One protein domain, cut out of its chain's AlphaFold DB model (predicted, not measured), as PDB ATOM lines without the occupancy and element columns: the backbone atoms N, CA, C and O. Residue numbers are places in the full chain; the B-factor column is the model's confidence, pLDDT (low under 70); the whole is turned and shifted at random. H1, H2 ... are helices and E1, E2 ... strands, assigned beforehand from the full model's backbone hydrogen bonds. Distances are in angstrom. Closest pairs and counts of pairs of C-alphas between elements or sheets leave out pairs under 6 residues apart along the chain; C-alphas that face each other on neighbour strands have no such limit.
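Overview. This is residues 33 to 173 of the 179 residues of an uncharacterized protein of Acidobacteria bacterium (UniProt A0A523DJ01). Two strongly twisted four-stranded sheets make a sandwich, partly face to face, with their edge strands E1 and E8 coming close together. Helix H2 covers part of the first sheet's face that looks away from the second, H1 sits beside E1 on that same side, and H3 makes a corner with H2. The printed part has 141 residues with three named helices and eight named strands, in the order H1 E1 E2 H2 H3 E3 E4 E5 E6 E7 E8, a mixed class. The sheets, E1 E2 E3 E6 and E5 E4 E7 E8, are antiparallel. The whole is compact, with a radius of gyration of the C-alphas of 14.4 A and spans of 45 by 37 by 28 A.

Arrangement. One sheet holds E1 (residues 41 to 48), E2 (51 to 60), E3 (91 to 99) and E6 (141 to 147), in that order. N 44 and O 56 in the hairpin E1 and E2 are 2.8 A apart, N 57 and O 96 between E2 and E3 2.8 A, and N 93 and O 145 between E3 and E6 2.8 A, within hydrogen-bond range. E2 bends by 51 degrees at residue 54. The other sheet runs E5 (117 to 119), E4 (110 to 114), E7 (157 to 163), E8 (166 to 172). Within range here are N 119 and O 112 in the hairpin E4 and E5, 2.8 A, N 111 and O 160 between E4 and E7, 2.8 A, and N 159 and O 170 in the hairpin E7 and E8, 2.8 A. The facing parts of the two sheets are 9.3 A centre to centre, with their strands at 40 degrees. The closest C-alphas of E1 and E8 are those of Ile 44 and Glu 170, 5.8 A. H2 (64 to 71) is over E2 at a height over the sheet of 8.7 A and runs along the strands, only just, at 29 degrees to E2 on the local plane; their closest C-alphas are those of Tyr 60 and Leu 66, 7.1 A. H1 (33 to 38) is on the same face, over none of the strands. H3 (73 to 84) only grazes that sheet; its residues 74 to 77 touch H2 only at the corner, at a steep tilt of 66 degrees, with C-alphas 68 and 76 closest at 5.4 A. Every O i to N i+4 pair is within range in H1 and H2, and 7 of 8 in H3.

Along the chain. H1 begins at C-alpha 33 (174.037, 87.927, 123.092), and E8 ends at C-alpha 172 (160.870, 93.119, 130.972). From first to last C-alpha E2 measures 26.8 A, E3 26.0 A, E1 22.9 A and H3 14.8 A.

Size, cuts and confidence. The C-alphas farthest apart, Arg 49 and Ser 85, are 45.2 A apart. The printed part has no cut. The link E5 to E6, residues 120 to 140, is long. The pLDDT is under 70 at residues 81 to 89 and 120 to 127.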
ATOM      1  N   GLU A  33     174.864  89.057 123.494       89.69
ATOM      2  CA  GLU A  33     174.037  87.927 123.092       89.69
ATOM      3  C   GLU A  33     173.553  87.121 124.299       89.69
ATOM      4  O   GLU A  33     172.387  86.725 124.340       89.69
ATOM      5  N   ASP A  34     174.416  86.917 125.299       89.31
ATOM      6  CA  ASP A  34     174.028  86.243 126.540       89.31
ATOM      7  C   ASP A  34     172.975  87.059 127.293       89.31
ATOM      8  O   ASP A  34     171.988  86.486 127.747       89.31
ATOM      9  N   MET A  35     173.152  88.386 127.384       88.00
ATOM     10  CA  MET A  35     172.208  89.284 128.059       88.00
ATOM     11  C   MET A  35     170.826  89.285 127.397       88.00
ATOM     12  O   MET A  35     169.807  89.286 128.089       88.00
ATOM     13  N   LEU A  36     170.785  89.252 126.061       88.31
ATOM     14  CA  LEU A  36     169.545  89.083 125.301       88.31
ATOM     15  C   LEU A  36     168.897  87.721 125.570       88.31
ATOM     16  O   LEU A  36     167.698  87.645 125.831       88.31
ATOM     17  N   ALA A  37     169.681  86.642 125.523       88.00
ATOM     18  CA  ALA A  37     169.183  85.283 125.703       88.00
ATOM     19  C   ALA A  37     168.637  85.021 127.116       88.00
ATOM     20  O   ALA A  37     167.655  84.295 127.271       88.00
ATOM     21  N   GLU A  38     169.257  85.606 128.143       85.94
ATOM     22  CA  GLU A  38     168.808  85.497 129.536       85.94
ATOM     23  C   GLU A  38     167.737  86.536 129.913       85.94
ATOM     24  O   GLU A  38     167.176  86.470 131.004       85.94
ATOM     25  N   GLY A  39     167.442  87.490 129.023       84.81
ATOM     26  CA  GLY A  39     166.448  88.538 129.245       84.81
ATOM     27  C   GLY A  39     166.894  89.638 130.211       84.81
ATOM     28  O   GLY A  39     166.050  90.403 130.675       84.81
ATOM     29  N   SER A  40     168.192  89.744 130.519       87.81
ATOM     30  CA  SER A  40     168.753  90.863 131.288       87.81
ATOM     31  C   SER A  40     168.904  92.128 130.436       87.81
ATOM     32  O   SER A  40     168.909  93.227 130.994       87.81
ATOM     33  N   LEU A  41     168.934  91.980 129.108       91.12
ATOM     34  CA  LEU A  41     168.762  93.040 128.118       91.12
ATOM     35  C   LEU A  41     167.479  92.806 127.319       91.12
ATOM     36  O   LEU A  41     167.246  91.711 126.815       91.12
ATOM     37  N   VAL A  42     166.660  93.848 127.179       92.56
ATOM     38  CA  VAL A  42     165.412  93.813 126.401       92.56
ATOM     39  C   VAL A  42     165.477  94.825 125.267       92.56
ATOM     40  O   VAL A  42     166.084  95.883 125.419       92.56
ATOM     41  N   GLN A  43     164.847  94.510 124.134       93.81
ATOM     42  CA  GLN A  43     164.763  95.400 122.978       93.81
ATOM     43  C   GLN A  43     163.319  95.777 122.672       93.81
ATOM     44  O   GLN A  43     162.503  94.899 122.447       93.81
ATOM     45  N   ILE A  44     163.008  97.073 122.630       93.56
ATOM     46  CA  ILE A  44     161.723  97.585 122.139       93.56
ATOM     47  C   ILE A  44     161.925  98.067 120.707       93.56
ATOM     48  O   ILE A  44     162.751  98.948 120.467       93.56
ATOM     49  N   GLU A  45     161.147  97.532 119.772       93.94
ATOM     50  CA  GLU A  45     161.264  97.851 118.349       93.94
ATOM     51  C   GLU A  45     160.018  98.582 117.835       93.94
ATOM     52  O   GLU A  45     158.888  98.121 118.012       93.94
ATOM     53  N   ALA A  46     160.220  99.719 117.165       91.44
ATOM     54  CA  ALA A  46     159.182 100.388 116.389       91.44
ATOM     55  C   ALA A  46     159.327 100.044 114.910       91.44
ATOM     56  O   ALA A  46     160.352 100.333 114.294       91.44
ATOM     57  N   ILE A  47     158.288  99.428 114.343       90.06
ATOM     58  CA  ILE A  47     158.277  98.940 112.962       90.06
ATOM     59  C   ILE A  47     157.475  99.903 112.087       90.06
ATOM     60  O   ILE A  47     156.306 100.184 112.359       90.06
ATOM     61  N   LEU A  48     158.082 100.366 110.995       89.06
ATOM     62  CA  LEU A  48     157.443 101.192 109.977       89.06
ATOM     63  C   LEU A  48     157.509 100.482 108.625       89.06
ATOM     64  O   LEU A  48     158.589 100.307 108.070       89.06
ATOM     65  N   ARG A  49     156.343 100.138 108.059       83.44
ATOM     66  CA  ARG A  49     156.229  99.511 106.723       83.44
ATOM     67  C   ARG A  49     157.137  98.279 106.560       83.44
ATOM     68  O   ARG A  49     157.829  98.158 105.558       83.44
ATOM     69  N   ASP A  50     157.126  97.401 107.560       89.31
ATOM     70  CA  ASP A  50     157.867  96.129 107.611       89.31
ATOM     71  C   ASP A  50     159.375  96.228 107.911       89.31
ATOM     72  O   ASP A  50     160.059  95.207 107.945       89.31
ATOM     73  N   GLU A  51     159.894  97.421 108.204       89.94
ATOM     74  CA  GLU A  51     161.281  97.620 108.637       89.94
ATOM     75  C   GLU A  51     161.342  98.143 110.075       89.94
ATOM     76  O   GLU A  51     160.518  98.968 110.480       89.94
ATOM     77  N   ILE A  52     162.342  97.696 110.840       90.31
ATOM     78  CA  ILE A  52     162.654  98.271 112.152       90.31
ATOM     79  C   ILE A  52     163.164  99.697 111.932       90.31
ATOM     80  O   ILE A  52     164.182  99.921 111.277       90.31
ATOM     81  N   ASP A  53     162.433 100.668 112.464       92.69
ATOM     82  CA  ASP A  53     162.739 102.087 112.333       92.69
ATOM     83  C   ASP A  53     163.509 102.631 113.542       92.69
ATOM     84  O   ASP A  53     164.394 103.478 113.391       92.69
ATOM     85  N   LEU A  54     163.205 102.098 114.725       93.31
ATOM     86  CA  LEU A  54     163.835 102.433 115.996       93.31
ATOM     87  C   LEU A  54     163.957 101.171 116.852       93.31
ATOM     88  O   LEU A  54     162.972 100.450 117.015       93.31
ATOM     89  N   THR A  55     165.125 100.962 117.451       94.62
ATOM     90  CA  THR A  55     165.347  99.944 118.484       94.62
ATOM     91  C   THR A  55     165.882 100.612 119.739       94.62
ATOM     92  O   THR A  55     166.911 101.294 119.701       94.62
ATOM     93  N   LEU A  56     165.198 100.378 120.855       94.44
ATOM     94  CA  LEU A  56     165.654 100.735 122.191       94.44
ATOM     95  C   LEU A  56     166.168  99.477 122.876       94.44
ATOM     96  O   LEU A  56     165.402  98.539 123.059       94.44
ATOM     97  N   SER A  57     167.430  99.462 123.279       94.81
ATOM     98  CA  SER A  57     168.021  98.402 124.090       94.81
ATOM     99  C   SER A  57     168.090  98.847 125.540       94.81
ATOM    100  O   SER A  57     168.672  99.887 125.826       94.81
ATOM    101  N   LEU A  58     167.507  98.079 126.457       92.88
ATOM    102  CA  LEU A  58     167.336  98.490 127.847       92.88
ATOM    103  C   LEU A  58     167.935  97.477 128.818       92.88
ATOM    104  O   LEU A  58     167.719  96.273 128.680       92.88
ATOM    105  N   VAL A  59     168.632  97.987 129.836       91.56
ATOM    106  CA  VAL A  59     169.156  97.205 130.967       91.56
ATOM    107  C   VAL A  59     168.814  97.910 132.274       91.56
ATOM    108  O   VAL A  59     169.111  99.089 132.450       91.56
ATOM    109  N   TYR A  60     168.218  97.185 133.216       88.75
ATOM    110  CA  TYR A  60     167.952  97.662 134.569       88.75
ATOM    111  C   TYR A  60     169.225  97.619 135.423       88.75
ATOM    112  O   TYR A  60     169.878  96.583 135.549       88.75
ATOM    113  N   LEU A  61     169.579  98.756 136.022       87.44
ATOM    114  CA  LEU A  61     170.908  98.990 136.595       87.44
ATOM    115  C   LEU A  61     171.004  98.715 138.097       87.44
ATOM    116  O   LEU A  61     172.101  98.589 138.630       87.44
ATOM    117  N   ASN A  62     169.879  98.628 138.806       80.25
ATOM    118  CA  ASN A  62     169.888  98.520 140.266       80.25
ATOM    119  C   ASN A  62     170.395  97.181 140.842       80.25
ATOM    120  O   ASN A  62     170.704  97.155 142.033       80.25
ATOM    121  N   PRO A  63     170.478  96.056 140.108       78.88
ATOM    122  CA  PRO A  63     171.323  94.939 140.502       78.88
ATOM    123  C   PRO A  63     172.783  95.340 140.234       78.88
ATOM    124  O   PRO A  63     173.136  95.516 139.065       78.88
ATOM    125  N   PRO A  64     173.652  95.460 141.260       80.88
ATOM    126  CA  PRO A  64     174.993  96.031 141.093       80.88
ATOM    127  C   PRO A  64     175.823  95.365 139.995       80.88
ATOM    128  O   PRO A  64     176.557  96.023 139.266       80.88
ATOM    129  N   ARG A  65     175.661  94.047 139.829       83.06
ATOM    130  CA  ARG A  65     176.323  93.293 138.762       83.06
ATOM    131  C   ARG A  65     175.915  93.783 137.370       83.06
ATOM    132  O   ARG A  65     176.790  93.985 136.536       83.06
ATOM    133  N   LEU A  66     174.617  93.954 137.112       84.50
ATOM    134  CA  LEU A  66     174.127  94.406 135.806       84.50
ATOM    135  C   LEU A  66     174.497  95.867 135.562       84.50
ATOM    136  O   LEU A  66     174.960  96.191 134.475       84.50
ATOM    137  N   GLY A  67     174.390  96.715 136.588       87.38
ATOM    138  CA  GLY A  67     174.819  98.107 136.517       87.38
ATOM    139  C   GLY A  67     176.292  98.262 136.132       87.38
ATOM    140  O   GLY A  67     176.609  98.924 135.143       87.38
ATOM    141  N   SER A  68     177.195  97.573 136.835       87.44
ATOM    142  CA  SER A  68     178.628  97.567 136.510       87.44
ATOM    143  C   SER A  68     178.932  96.948 135.144       87.44
ATOM    144  O   SER A  68     179.876  97.373 134.479       87.44
ATOM    145  N   CYS A  69     178.151  95.961 134.695       87.50
ATOM    146  CA  CYS A  69     178.344  95.352 133.380       87.50
ATOM    147  C   CYS A  69     177.822  96.205 132.224       87.50
ATOM    148  O   CYS A  69     178.442  96.201 131.162       87.50
ATOM    149  N   ALA A  70     176.752  96.968 132.437       89.38
ATOM    150  CA  ALA A  70     176.233  97.903 131.452       89.38
ATOM    151  C   ALA A  70     177.134  99.141 131.319       89.38
ATOM    152  O   ALA A  70     177.557  99.510 130.226       89.38
ATOM    153  N   LEU A  71     177.475  99.755 132.456       88.56
ATOM    154  CA  LEU A  71     178.114 101.071 132.509       88.56
ATOM    155  C   LEU A  71     179.642 101.018 132.637       88.56
ATOM    156  O   LEU A  71     180.330 101.960 132.253       88.56
ATOM    157  N   GLY A  72     180.184  99.920 133.160       88.19
ATOM    158  CA  GLY A  72     181.546  99.857 133.686       88.19
ATOM    159  C   GLY A  72     181.606 100.264 135.163       88.19
ATOM    160  O   GLY A  72     180.834 101.102 135.625       88.19
ATOM    161  N   GLU A  73     182.550  99.673 135.906       85.50
ATOM    162  CA  GLU A  73     182.654  99.819 137.369       85.50
ATOM    163  C   GLU A  73     182.743 101.287 137.813       85.50
ATOM    164  O   GLU A  73     181.963 101.723 138.652       85.50
ATOM    165  N   ALA A  74     183.630 102.077 137.199       83.88
ATOM    166  CA  ALA A  74     183.863 103.463 137.609       83.88
ATOM    167  C   ALA A  74     182.628 104.365 137.439       83.88
ATOM    168  O   ALA A  74     182.339 105.191 138.305       83.88
ATOM    169  N   LEU A  75     181.897 104.212 136.329       84.06
ATOM    170  CA  LEU A  75     180.688 104.996 136.077       84.06
ATOM    171  C   LEU A  75     179.551 104.549 137.001       84.06
ATOM    172  O   LEU A  75     178.865 105.392 137.574       84.06
ATOM    173  N   PHE A  76     179.388 103.237 137.196       85.81
ATOM    174  CA  PHE A  76     178.364 102.698 138.085       85.81
ATOM    175  C   PHE A  76     178.574 103.127 139.547       85.81
ATOM    176  O   PHE A  76     177.643 103.634 140.165       85.81
ATOM    177  N   GLU A  77     179.794 103.022 140.082       82.62
ATOM    178  CA  GLU A  77     180.127 103.490 141.439       82.62
ATOM    179  C   GLU A  77     179.914 105.008 141.600       82.62
ATOM    180  O   GLU A  77     179.438 105.486 142.637       82.62
ATOM    181  N   GLY A  78     180.222 105.789 140.559       78.56
ATOM    182  CA  GLY A  78     179.966 107.231 140.525       78.56
ATOM    183  C   GLY A  78     178.476 107.590 140.553       78.56
ATOM    184  O   GLY A  78     178.093 108.587 141.168       78.56
ATOM    185  N   LEU A  79     177.621 106.781 139.928       76.81
ATOM    186  CA  LEU A  79     176.166 106.955 139.964       76.81
ATOM    187  C   LEU A  79     175.568 106.475 141.289       76.81
ATOM    188  O   LEU A  79     174.709 107.156 141.849       76.81
ATOM    189  N   ASP A  80     176.054 105.353 141.823       71.19
ATOM    190  CA  ASP A  80     175.623 104.801 143.111       71.19
ATOM    191  C   ASP A  80     175.872 105.794 144.256       71.19
ATOM    192  O   ASP A  80     174.973 106.136 145.027       71.19
ATOM    193  N   SER A  81     177.073 106.373 144.286       60.97
ATOM    194  CA  SER A  81     177.465 107.350 145.304       60.97
ATOM    195  C   SER A  81     176.691 108.673 145.251       60.97
ATOM    196  O   SER A  81     176.516 109.287 146.305       60.97
ATOM    197  N   ASN A  82     176.192 109.102 144.085       57.91
ATOM    198  CA  ASN A  82     175.548 110.412 143.907       57.91
ATOM    199  C   ASN A  82     174.014 110.371 143.796       57.91
ATOM    200  O   ASN A  82     173.352 111.310 144.235       57.91
ATOM    201  N   LEU A  83     173.440 109.324 143.199       57.53
ATOM    202  CA  LEU A  83     172.006 109.250 142.885       57.53
ATOM    203  C   LEU A  83     171.278 108.167 143.684       57.53
ATOM    204  O   LEU A  83     170.135 108.381 144.088       57.53
ATOM    205  N   LEU A  84     171.930 107.033 143.956       55.84
ATOM    206  CA  LEU A  84     171.320 105.920 144.696       55.84
ATOM    207  C   LEU A  84     171.426 106.088 146.224       55.84
ATOM    208  O   LEU A  84     170.641 105.506 146.968       55.84
ATOM    209  N   SER A  85     172.342 106.936 146.697       50.66
ATOM    210  CA  SER A  85     172.556 107.254 148.116       50.66
ATOM    211  C   SER A  85     171.618 108.339 148.683       50.66
ATOM    212  O   SER A  85     171.588 108.561 149.894       50.66
ATOM    213  N   ALA A  86     170.842 109.024 147.832       49.12
ATOM    214  CA  ALA A  86     170.133 110.265 148.168       49.12
ATOM    215  C   ALA A  86     168.683 110.102 148.688       49.12
ATOM    216  O   ALA A  86     167.982 111.101 148.864       49.12
ATOM    217  N   GLY A  87     168.199 108.884 148.947       54.22
ATOM    218  CA  GLY A  87     166.821 108.654 149.408       54.22
ATOM    219  C   GLY A  87     166.250 107.306 148.955       54.22
ATOM    220  O   GLY A  87     167.042 106.421 148.639       54.22
ATOM    221  N   PRO A  88     164.908 107.105 148.954       55.00
ATOM    222  CA  PRO A  88     164.295 105.851 148.498       55.00
ATOM    223  C   PRO A  88     164.830 105.455 147.116       55.00
ATOM    224  O   PRO A  88     165.225 106.337 146.351       55.00
ATOM    225  N   PRO A  89     164.889 104.147 146.808       60.66
ATOM    226  CA  PRO A  89     165.786 103.634 145.787       60.66
ATOM    227  C   PRO A  89     165.384 104.181 144.421       60.66
ATOM    228  O   PRO A  89     164.384 103.754 143.844       60.66
ATOM    229  N   VAL A  90     166.173 105.128 143.917       70.44
ATOM    230  CA  VAL A  90     166.043 105.625 142.552       70.44
ATOM    231  C   VAL A  90     166.307 104.438 141.632       70.44
ATOM    232  O   VAL A  90     167.353 103.795 141.710       70.44
ATOM    233  N   GLN A  91     165.329 104.092 140.805       79.25
ATOM    234  CA  GLN A  91     165.452 103.009 139.833       79.25
ATOM    235  C   GLN A  91     166.076 103.575 138.567       79.25
ATOM    236  O   GLN A  91     165.709 104.673 138.169       79.25
ATOM    237  N   ALA A  92     167.002 102.862 137.935       84.12
ATOM    238  CA  ALA A  92     167.723 103.354 136.774       84.12
ATOM    239  C   ALA A  92     167.769 102.306 135.662       84.12
ATOM    240  O   ALA A  92     167.953 101.112 135.915       84.12
ATOM    241  N   PHE A  93     167.636 102.774 134.428       88.75
ATOM    242  CA  PHE A  93     167.817 101.985 133.219       88.75
ATOM    243  C   PHE A  93     168.896 102.629 132.364       88.75
ATOM    244  O   PHE A  93     168.880 103.841 132.162       88.75
ATOM    245  N   TRP A  94     169.804 101.817 131.840       92.31
ATOM    246  CA  TRP A  94     170.578 102.195 130.667       92.31
ATOM    247  C   TRP A  94     169.717 101.959 129.429       92.31
ATOM    248  O   TRP A  94     169.021 100.942 129.357       92.31
ATOM    249  N   VAL A  95     169.756 102.898 128.486       92.88
ATOM    250  CA  VAL A  95     169.004 102.853 127.234       92.88
ATOM    251  C   VAL A  95     169.942 103.175 126.076       92.88
ATOM    252  O   VAL A  95     170.371 104.315 125.923       92.88
ATOM    253  N   GLY A  96     170.252 102.175 125.254       93.69
ATOM    254  CA  GLY A  96     170.914 102.354 123.962       93.69
ATOM    255  C   GLY A  96     169.882 102.559 122.855       93.69
ATOM    256  O   GLY A  96     168.894 101.826 122.786       93.69
ATOM    257  N   VAL A  97     170.095 103.547 121.989       93.75
ATOM    258  CA  VAL A  97     169.157 103.922 120.922       93.75
ATOM    259  C   VAL A  97     169.816 103.737 119.564       93.75
ATOM    260  O   VAL A  97     170.916 104.228 119.311       93.75
ATOM    261  N   SER A  98     169.138 103.034 118.663       93.69
ATOM    262  CA  SER A  98     169.605 102.797 117.295       93.69
ATOM    263  C   SER A  98     168.446 102.832 116.300       93.69
ATOM    264  O   SER A  98     167.280 102.743 116.684       93.69
ATOM    265  N   GLY A  99     168.764 102.965 115.013       92.25
ATOM    266  CA  GLY A  99     167.778 103.016 113.934       92.25
ATOM    267  C   GLY A  99     167.722 104.377 113.244       92.25
ATOM    268  O   GLY A  99     168.495 105.285 113.544       92.25
ATOM    269  N   ARG A 100     166.812 104.505 112.276       91.62
ATOM    270  CA  ARG A 100     166.687 105.706 111.436       91.62
ATOM    271  C   ARG A 100     166.111 106.899 112.184       91.62
ATOM    272  O   ARG A 100     166.501 108.019 111.885       91.62
ATOM    273  N   SER A 101     165.213 106.646 113.133       91.56
ATOM    274  CA  SER A 101     164.557 107.686 113.937       91.56
ATOM    275  C   SER A 101     165.169 107.823 115.333       91.56
ATOM    276  O   SER A 101     164.503 108.275 116.262       91.56
ATOM    277  N   ALA A 102     166.427 107.403 115.514       91.44
ATOM    278  CA  ALA A 102     167.114 107.486 116.802       91.44
ATOM    279  C   ALA A 102     167.254 108.931 117.312       91.44
ATOM    280  O   ALA A 102     167.202 109.167 118.514       91.44
ATOM    281  N   ASP A 103     167.365 109.899 116.399       89.62
ATOM    282  CA  ASP A 103     167.415 111.337 116.683       89.62
ATOM    283  C   ASP A 103     166.097 111.912 117.229       89.62
ATOM    284  O   ASP A 103     166.073 113.020 117.762       89.62
ATOM    285  N   GLN A 104     164.998 111.165 117.107       88.62
ATOM    286  CA  GLN A 104     163.673 111.533 117.607       88.62
ATOM    287  C   GLN A 104     163.340 110.870 118.948       88.62
ATOM    288  O   GLN A 104     162.221 111.031 119.442       88.62
ATOM    289  N   PHE A 105     164.261 110.095 119.529       89.69
ATOM    290  CA  PHE A 105     164.029 109.469 120.824       89.69
ATOM    291  C   PHE A 105     163.903 110.515 121.940       89.69
ATOM    292  O   PHE A 105     164.720 111.425 122.048       89.69
ATOM    293  N   SER A 106     162.880 110.362 122.783       88.56
ATOM    294  CA  SER A 106     162.642 111.199 123.964       88.56
ATOM    295  C   SER A 106     162.448 110.300 125.191       88.56
ATOM    296  O   SER A 106     161.485 109.523 125.227       88.56
ATOM    297  N   PRO A 107     163.327 110.385 126.210       86.00
ATOM    298  CA  PRO A 107     163.210 109.593 127.432       86.00
ATOM    299  C   PRO A 107     161.855 109.738 128.133       86.00
ATOM    300  O   PRO A 107     161.372 108.778 128.720       86.00
ATOM    301  N   GLU A 108     161.205 110.901 128.028       84.25
ATOM    302  CA  GLU A 108     159.892 111.211 128.611       84.25
ATOM    303  C   GLU A 108     158.725 110.430 127.986       84.25
ATOM    304  O   GLU A 108     157.586 110.518 128.449       84.25
ATOM    305  N   GLN A 109     158.981 109.678 126.921       87.50
ATOM    306  CA  GLN A 109     157.993 108.828 126.269       87.50
ATOM    307  C   GLN A 109     158.162 107.348 126.631       87.50
ATOM    308  O   GLN A 109     157.393 106.529 126.127       87.50
ATOM    309  N   LEU A 110     159.130 107.002 127.493       87.25
ATOM    310  CA  LEU A 110     159.387 105.648 127.982       87.25
ATOM    311  C   LEU A 110     158.779 105.421 129.376       87.25
ATOM    312  O   LEU A 110     159.225 105.975 130.372       87.25
ATOM    313  N   TRP A 111     157.795 104.536 129.462       86.00
ATOM    314  CA  TRP A 111     156.996 104.277 130.656       86.00
ATOM    315  C   TRP A 111     157.210 102.864 131.183       86.00
ATOM    316  O   TRP A 111     157.458 101.932 130.415       86.00
ATOM    317  N   VAL A 112     157.016 102.686 132.491       86.00
ATOM    318  CA  VAL A 112     156.984 101.372 133.140       86.00
ATOM    319  C   VAL A 112     155.567 101.109 133.642       86.00
ATOM    320  O   VAL A 112     154.970 101.941 134.321       86.00
ATOM    321  N   VAL A 113     155.020  99.936 133.341       86.50
ATOM    322  CA  VAL A 113     153.704  99.496 133.823       86.50
ATOM    323  C   VAL A 113     153.850  98.178 134.575       86.50
ATOM    324  O   VAL A 113     154.463  97.239 134.066       86.50
ATOM    325  N   GLN A 114     153.269  98.088 135.774       84.69
ATOM    326  CA  GLN A 114     153.217  96.861 136.576       84.69
ATOM    327  C   GLN A 114     151.778  96.566 137.007       84.69
ATOM    328  O   GLN A 114     151.170  97.324 137.764       84.69
ATOM    329  N   GLY A 115     151.222  95.452 136.522       81.12
ATOM    330  CA  GLY A 115     149.797  95.156 136.690       81.12
ATOM    331  C   GLY A 115     148.933  96.269 136.089       81.12
ATOM    332  O   GLY A 115     149.086  96.599 134.917       81.12
ATOM    333  N   GLU A 116     148.067  96.866 136.909       79.19
ATOM    334  CA  GLU A 116     147.201  98.000 136.540       79.19
ATOM    335  C   GLU A 116     147.836  99.372 136.849       79.19
ATOM    336  O   GLU A 116     147.218 100.411 136.622       79.19
ATOM    337  N   LYS A 117     149.050  99.404 137.421       76.75
ATOM    338  CA  LYS A 117     149.712 100.648 137.826       76.75
ATOM    339  C   LYS A 117     150.639 101.131 136.713       76.75
ATOM    340  O   LYS A 117     151.665 100.506 136.435       76.75
ATOM    341  N   GLU A 118     150.300 102.269 136.119       73.94
ATOM    342  CA  GLU A 118     151.251 103.068 135.346       73.94
ATOM    343  C   GLU A 118     152.207 103.745 136.332       73.94
ATOM    344  O   GLU A 118     151.799 104.562 137.162       73.94
ATOM    345  N   LEU A 119     153.479 103.353 136.288       70.06
ATOM    346  CA  LEU A 119     154.534 104.037 137.019       70.06
ATOM    347  C   LEU A 119     154.917 105.241 136.167       70.06
ATOM    348  O   LEU A 119     155.676 105.146 135.200       70.06
ATOM    349  N   GLY A 120     154.258 106.355 136.474       55.59
ATOM    350  CA  GLY A 120     154.450 107.613 135.781       55.59
ATOM    351  C   GLY A 120     155.910 108.041 135.853       55.59
ATOM    352  O   GLY A 120     156.533 108.039 136.915       55.59
ATOM    353  N   LEU A 121     156.442 108.426 134.701       53.25
ATOM    354  CA  LEU A 121     157.781 108.962 134.539       53.25
ATOM    355  C   LEU A 121     158.014 110.103 135.533       53.25
ATOM    356  O   LEU A 121     157.457 111.192 135.409       53.25
ATOM    357  N   SER A 122     158.854 109.862 136.534       47.03
ATOM    358  CA  SER A 122     159.497 110.951 137.256       47.03
ATOM    359  C   SER A 122     160.926 111.051 136.760       47.03
ATOM    360  O   SER A 122     161.841 110.553 137.414       47.03
ATOM    361  N   LEU A 123     161.087 111.682 135.596       53.16
ATOM    362  CA  LEU A 123     162.383 111.974 134.998       53.16
ATOM    363  C   LEU A 123     163.238 112.735 136.021       53.16
ATOM    364  O   LEU A 123     162.937 113.875 136.381       53.16
ATOM    365  N   LYS A 124     164.309 112.111 136.507       51.12
ATOM    366  CA  LYS A 124     165.373 112.809 137.227       51.12
ATOM    367  C   LYS A 124     166.672 112.600 136.475       51.12
ATOM    368  O   LYS A 124     167.420 111.693 136.793       51.12
ATOM    369  N   ALA A 125     166.909 113.506 135.533       57.84
ATOM    370  CA  ALA A 125     168.122 113.627 134.737       57.84
ATOM    371  C   ALA A 125     168.343 112.525 133.692       57.84
ATOM    372  O   ALA A 125     168.088 111.346 133.909       57.84
ATOM    373  N   GLU A 126     168.836 112.970 132.548       68.69
ATOM    374  CA  GLU A 126     169.457 112.165 131.512       68.69
ATOM    375  C   GLU A 126     170.972 112.339 131.643       68.69
ATOM    376  O   GLU A 126     171.452 113.437 131.946       68.69
ATOM    377  N   PHE A 127     171.713 111.264 131.392       69.31
ATOM    378  CA  PHE A 127     173.152 111.333 131.184       69.31
ATOM    379  C   PHE A 127     173.473 110.773 129.808       69.31
ATOM    380  O   PHE A 127     173.314 109.572 129.592       69.31
ATOM    381  N   ASP A 128     173.948 111.648 128.927       72.12
ATOM    382  CA  ASP A 128     174.662 111.255 127.718       72.12
ATOM    383  C   ASP A 128     176.050 110.758 128.137       72.12
ATOM    384  O   ASP A 128     176.843 111.493 128.743       72.12
ATOM    385  N   THR A 129     176.310 109.470 127.931       71.81
ATOM    386  CA  THR A 129     177.536 108.823 128.396       71.81
ATOM    387  C   THR A 129     177.952 107.696 127.466       71.81
ATOM    388  O   THR A 129     177.145 106.854 127.094       71.81
ATOM    389  N   GLU A 130     179.253 107.596 127.192       77.50
ATOM    390  CA  GLU A 130     179.815 106.378 126.610       77.50
ATOM    391  C   GLU A 130     179.816 105.271 127.664       77.50
ATOM    392  O   GLU A 130     180.526 105.366 128.675       77.50
ATOM    393  N   THR A 131     179.049 104.208 127.444       85.00
ATOM    394  CA  THR A 131     179.006 103.078 128.380       85.00
ATOM    395  C   THR A 131     179.868 101.907 127.920       85.00
ATOM    396  O   THR A 131     180.445 101.896 126.831       85.00
ATOM    397  N   ARG A 132     179.989 100.875 128.763       85.38
ATOM    398  CA  ARG A 132     180.671  99.642 128.365       85.38
ATOM    399  C   ARG A 132     179.917  98.942 127.232       85.38
ATOM    400  O   ARG A 132     180.569  98.487 126.295       85.38
ATOM    401  N   LEU A 133     178.588  98.860 127.315       84.50
ATOM    402  CA  LEU A 133     177.771  98.239 126.266       84.50
ATOM    403  C   LEU A 133     177.760  99.066 124.980       84.50
ATOM    404  O   LEU A 133     177.859  98.485 123.902       84.50
ATOM    405  N   GLY A 134     177.759 100.396 125.073       79.06
ATOM    406  CA  GLY A 134     177.876 101.269 123.902       79.06
ATOM    407  C   GLY A 134     179.198 101.161 123.143       79.06
ATOM    408  O   GLY A 134     179.291 101.534 121.982       79.06
ATOM    409  N   ARG A 135     180.238 100.577 123.747       80.31
ATOM    410  CA  ARG A 135     181.479 100.225 123.032       80.31
ATOM    411  C   ARG A 135     181.417  98.873 122.331       80.31
ATOM    412  O   ARG A 135     182.288  98.575 121.519       80.31
ATOM    413  N   MET A 136     180.451  98.032 122.691       79.44
ATOM    414  CA  MET A 136     180.245  96.716 122.085       79.44
ATOM    415  C   MET A 136     179.322  96.797 120.867       79.44
ATOM    416  O   MET A 136     179.476  96.001 119.945       79.44
ATOM    417  N   ILE A 137     178.393  97.756 120.868       79.12
ATOM    418  CA  ILE A 137     177.406  97.998 119.814       79.12
ATOM    419  C   ILE A 137     177.423  99.486 119.464       79.12
ATOM    420  O   ILE A 137     177.374 100.322 120.356       79.12
ATOM    421  N   GLU A 138     177.444  99.827 118.177       80.50
ATOM    422  CA  GLU A 138     177.380 101.223 117.732       80.50
ATOM    423  C   GLU A 138     175.947 101.772 117.866       80.50
ATOM    424  O   GLU A 138     175.118 101.618 116.965       80.50
ATOM    425  N   PHE A 139     175.640 102.405 119.002       88.94
ATOM    426  CA  PHE A 139     174.403 103.171 119.184       88.94
ATOM    427  C   PHE A 139     174.518 104.573 118.593       88.94
ATOM    428  O   PHE A 139     175.595 105.164 118.534       88.94
ATOM    429  N   ALA A 140     173.378 105.127 118.187       90.38
ATOM    430  CA  ALA A 140     173.283 106.527 117.796       90.38
ATOM    431  C   ALA A 140     173.267 107.458 119.020       90.38
ATOM    432  O   ALA A 140     173.743 108.586 118.928       90.38
ATOM    433  N   ALA A 141     172.713 106.990 120.142       89.25
ATOM    434  CA  ALA A 141     172.694 107.705 121.411       89.25
ATOM    435  C   ALA A 141     172.537 106.732 122.589       89.25
ATOM    436  O   ALA A 141     171.992 105.634 122.436       89.25
ATOM    437  N   GLU A 142     172.992 107.152 123.765       90.56
ATOM    438  CA  GLU A 142     172.920 106.385 125.005       90.56
ATOM    439  C   GLU A 142     172.401 107.262 126.140       90.56
ATOM    440  O   GLU A 142     172.787 108.420 126.272       90.56
ATOM    441  N   TYR A 143     171.541 106.690 126.978       88.56
ATOM    442  CA  TYR A 143     170.882 107.404 128.062       88.56
ATOM    443  C   TYR A 143     170.920 106.583 129.344       88.56
ATOM    444  O   TYR A 143     170.859 105.351 129.330       88.56
ATOM    445  N   ILE A 144     170.923 107.283 130.475       87.50
ATOM    446  CA  ILE A 144     170.546 106.714 131.768       87.50
ATOM    447  C   ILE A 144     169.252 107.385 132.213       87.50
ATOM    448  O   ILE A 144     169.215 108.601 132.388       87.50
ATOM    449  N   VAL A 145     168.197 106.590 132.381       85.69
ATOM    450  CA  VAL A 145     166.845 107.052 132.717       85.69
ATOM    451  C   VAL A 145     166.488 106.608 134.128       85.69
ATOM    452  O   VAL A 145     166.584 105.422 134.444       85.69
ATOM    453  N   PHE A 146     166.038 107.547 134.964       81.44
ATOM    454  CA  PHE A 146     165.692 107.285 136.362       81.44
ATOM    455  C   PHE A 146     164.190 107.353 136.636       81.44
ATOM    456  O   PHE A 146     163.477 108.176 136.063       81.44
ATOM    457  N   TYR A 147     163.737 106.542 137.593       78.38
ATOM    458  CA  TYR A 147     162.372 106.508 138.105       78.38
ATOM    459  C   TYR A 147     162.386 106.651 139.630       78.38
ATOM    460  O   TYR A 147     163.182 106.017 140.326       78.38
ATOM    461  N   ASN A 148     161.490 107.493 140.154       73.94
ATOM    462  CA  ASN A 148     161.332 107.707 141.599       73.94
ATOM    463  C   ASN A 148     160.366 106.707 142.257       73.94
ATOM    464  O   ASN A 148     160.300 106.656 143.483       73.94
ATOM    465  N   ASP A 149     159.603 105.955 141.462       74.56
ATOM    466  CA  ASP A 149     158.706 104.920 141.964       74.56
ATOM    467  C   ASP A 149     159.464 103.621 142.252       74.56
ATOM    468  O   ASP A 149     160.377 103.227 141.526       74.56
ATOM    469  N   GLU A 150     159.048 102.924 143.306       76.38
ATOM    470  CA  GLU A 150     159.537 101.582 143.599       76.38
ATOM    471  C   GLU A 150     158.969 100.575 142.589       76.38
ATOM    472  O   GLU A 150     157.760 100.529 142.346       76.38
ATOM    473  N   ILE A 151     159.857  99.760 142.020       78.12
ATOM    474  CA  ILE A 151     159.512  98.654 141.128       78.12
ATOM    475  C   ILE A 151     159.343  97.381 141.962       78.12
ATOM    476  O   ILE A 151     160.285  96.929 142.621       78.12
ATOM    477  N   ASP A 152     158.171  96.751 141.880       79.00
ATOM    478  CA  ASP A 152     157.936  95.439 142.478       79.00
ATOM    479  C   ASP A 152     158.617  94.352 141.637       79.00
ATOM    480  O   ASP A 152     158.101  93.913 140.611       79.00
ATOM    481  N   ARG A 153     159.785  93.887 142.082       76.81
ATOM    482  CA  ARG A 153     160.574  92.857 141.383       76.81
ATOM    483  C   ARG A 153     159.901  91.477 141.338       76.81
ATOM    484  O   ARG A 153     160.423  90.584 140.684       76.81
ATOM    485  N   SER A 154     158.797  91.265 142.057       77.50
ATOM    486  CA  SER A 154     158.023  90.019 141.982       77.50
ATOM    487  C   SER A 154     157.027  90.001 140.819       77.50
ATOM    488  O   SER A 154     156.520  88.937 140.461       77.50
ATOM    489  N   LEU A 155     156.774  91.160 140.205       81.19
ATOM    490  CA  LEU A 155     155.854  91.320 139.089       81.19
ATOM    491  C   LEU A 155     156.618  91.606 137.791       81.19
ATOM    492  O   LEU A 155     157.614  92.334 137.802       81.19
ATOM    493  N   PRO A 156     156.148  91.085 136.642       82.31
ATOM    494  CA  PRO A 156     156.699  91.485 135.357       82.31
ATOM    495  C   PRO A 156     156.471  92.984 135.141       82.31
ATOM    496  O   PRO A 156     155.407  93.518 135.464       82.31
ATOM    497  N   MET A 157     157.462  93.651 134.563       86.50
ATOM    498  CA  MET A 157     157.322  95.021 134.094       86.50
ATOM    499  C   MET A 157     156.977  95.005 132.616       86.50
ATOM    500  O   MET A 157     157.504  94.196 131.856       86.50
ATOM    501  N   ARG A 158     156.124  95.922 132.184       88.12
ATOM    502  CA  ARG A 158     155.957  96.236 130.771       88.12
ATOM    503  C   ARG A 158     156.544  97.612 130.517       88.12
ATOM    504  O   ARG A 158     156.077  98.590 131.093       88.12
ATOM    505  N   LEU A 159     157.571  97.659 129.683       88.88
ATOM    506  CA  LEU A 159     158.146  98.895 129.180       88.88
ATOM    507  C   LEU A 159     157.326  99.339 127.972       88.88
ATOM    508  O   LEU A 159     157.063  98.528 127.087       88.88
ATOM    509  N   ILE A 160     156.902 100.596 127.939       90.00
ATOM    510  CA  ILE A 160     156.120 101.157 126.835       90.00
ATOM    511  C   ILE A 160     156.828 102.399 126.330       90.00
ATOM    512  O   ILE A 160     157.075 103.310 127.106       90.00
ATOM    513  N   TYR A 161     157.104 102.462 125.035       90.31
ATOM    514  CA  TYR A 161     157.607 103.664 124.388       90.31
ATOM    515  C   TYR A 161     156.567 104.220 123.417       90.31
ATOM    516  O   TYR A 161     156.043 103.497 122.567       90.31
ATOM    517  N   ILE A 162     156.253 105.508 123.541       88.75
ATOM    518  CA  ILE A 162     155.311 106.197 122.654       88.75
ATOM    519  C   ILE A 162     156.087 106.863 121.520       88.75
ATOM    520  O   ILE A 162     156.422 108.035 121.606       88.75
ATOM    521  N   SER A 163     156.367 106.120 120.450       84.50
ATOM    522  CA  SER A 163     157.071 106.664 119.283       84.50
ATOM    523  C   SER A 163     156.172 107.554 118.414       84.50
ATOM    524  O   SER A 163     154.943 107.521 118.518       84.50
ATOM    525  N   SER A 164     156.773 108.271 117.458       80.62
ATOM    526  CA  SER A 164     156.043 108.998 116.406       80.62
ATOM    527  C   SER A 164     155.222 108.081 115.482       80.62
ATOM    528  O   SER A 164     154.260 108.538 114.864       80.62
ATOM    529  N   ILE A 165     155.565 106.790 115.408       81.62
ATOM    530  CA  ILE A 165     154.862 105.765 114.617       81.62
ATOM    531  C   ILE A 165     153.699 105.146 115.417       81.62
ATOM    532  O   ILE A 165     152.752 104.614 114.835       81.62
ATOM    533  N   GLY A 166     153.736 105.244 116.748       82.12
ATOM    534  CA  GLY A 166     152.740 104.690 117.664       82.12
ATOM    535  C   GLY A 166     153.353 104.075 118.929       82.12
ATOM    536  O   GLY A 166     154.582 104.008 119.062       82.12
ATOM    537  N   PRO A 167     152.512 103.623 119.877       85.75
ATOM    538  CA  PRO A 167     152.973 102.945 121.080       85.75
ATOM    539  C   PRO A 167     153.551 101.569 120.741       85.75
ATOM    540  O   PRO A 167     152.918 100.769 120.053       85.75
ATOM    541  N   VAL A 168     154.723 101.283 121.290       89.25
ATOM    542  CA  VAL A 168     155.377  99.973 121.248       89.25
ATOM    543  C   VAL A 168     155.732  99.550 122.661       89.25
ATOM    544  O   VAL A 168     155.911 100.392 123.540       89.25
ATOM    545  N   SER A 169     155.778  98.249 122.923       88.81
ATOM    546  CA  SER A 169     156.021  97.767 124.279       88.81
ATOM    547  C   SER A 169     156.707  96.423 124.302       88.81
ATOM    548  O   SER A 169     156.388  95.582 123.469       88.81
ATOM    549  N   GLU A 170     157.512  96.200 125.336       89.31
ATOM    550  CA  GLU A 170     158.024  94.878 125.671       89.31
ATOM    551  C   GLU A 170     157.854  94.529 127.140       89.31
ATOM    552  O   GLU A 170     157.764  95.397 128.014       89.31
ATOM    553  N   VAL A 171     157.809  93.227 127.415       85.06
ATOM    554  CA  VAL A 171     157.779  92.719 128.787       85.06
ATOM    555  C   VAL A 171     159.206  92.511 129.274       85.06
ATOM    556  O   VAL A 171     159.919  91.640 128.788       85.06
ATOM    557  N   TYR A 172     159.591  93.264 130.300       84.25
ATOM    558  CA  TYR A 172     160.870  93.119 130.972       84.25
ATOM    559  C   TYR A 172     160.695  92.417 132.318       84.25
ATOM    560  O   TYR A 172     159.956  92.866 133.201       84.25
ATOM    561  N   ARG A 173     161.374  91.283 132.483       78.44
ATOM    562  CA  ARG A 173     161.364  90.513 133.724       78.44
ATOM    563  C   ARG A 173     162.664  90.717 134.479       78.44
ATOM    564  O   ARG A 173     163.741  90.431 133.975       78.44
TER     565      ARG A 173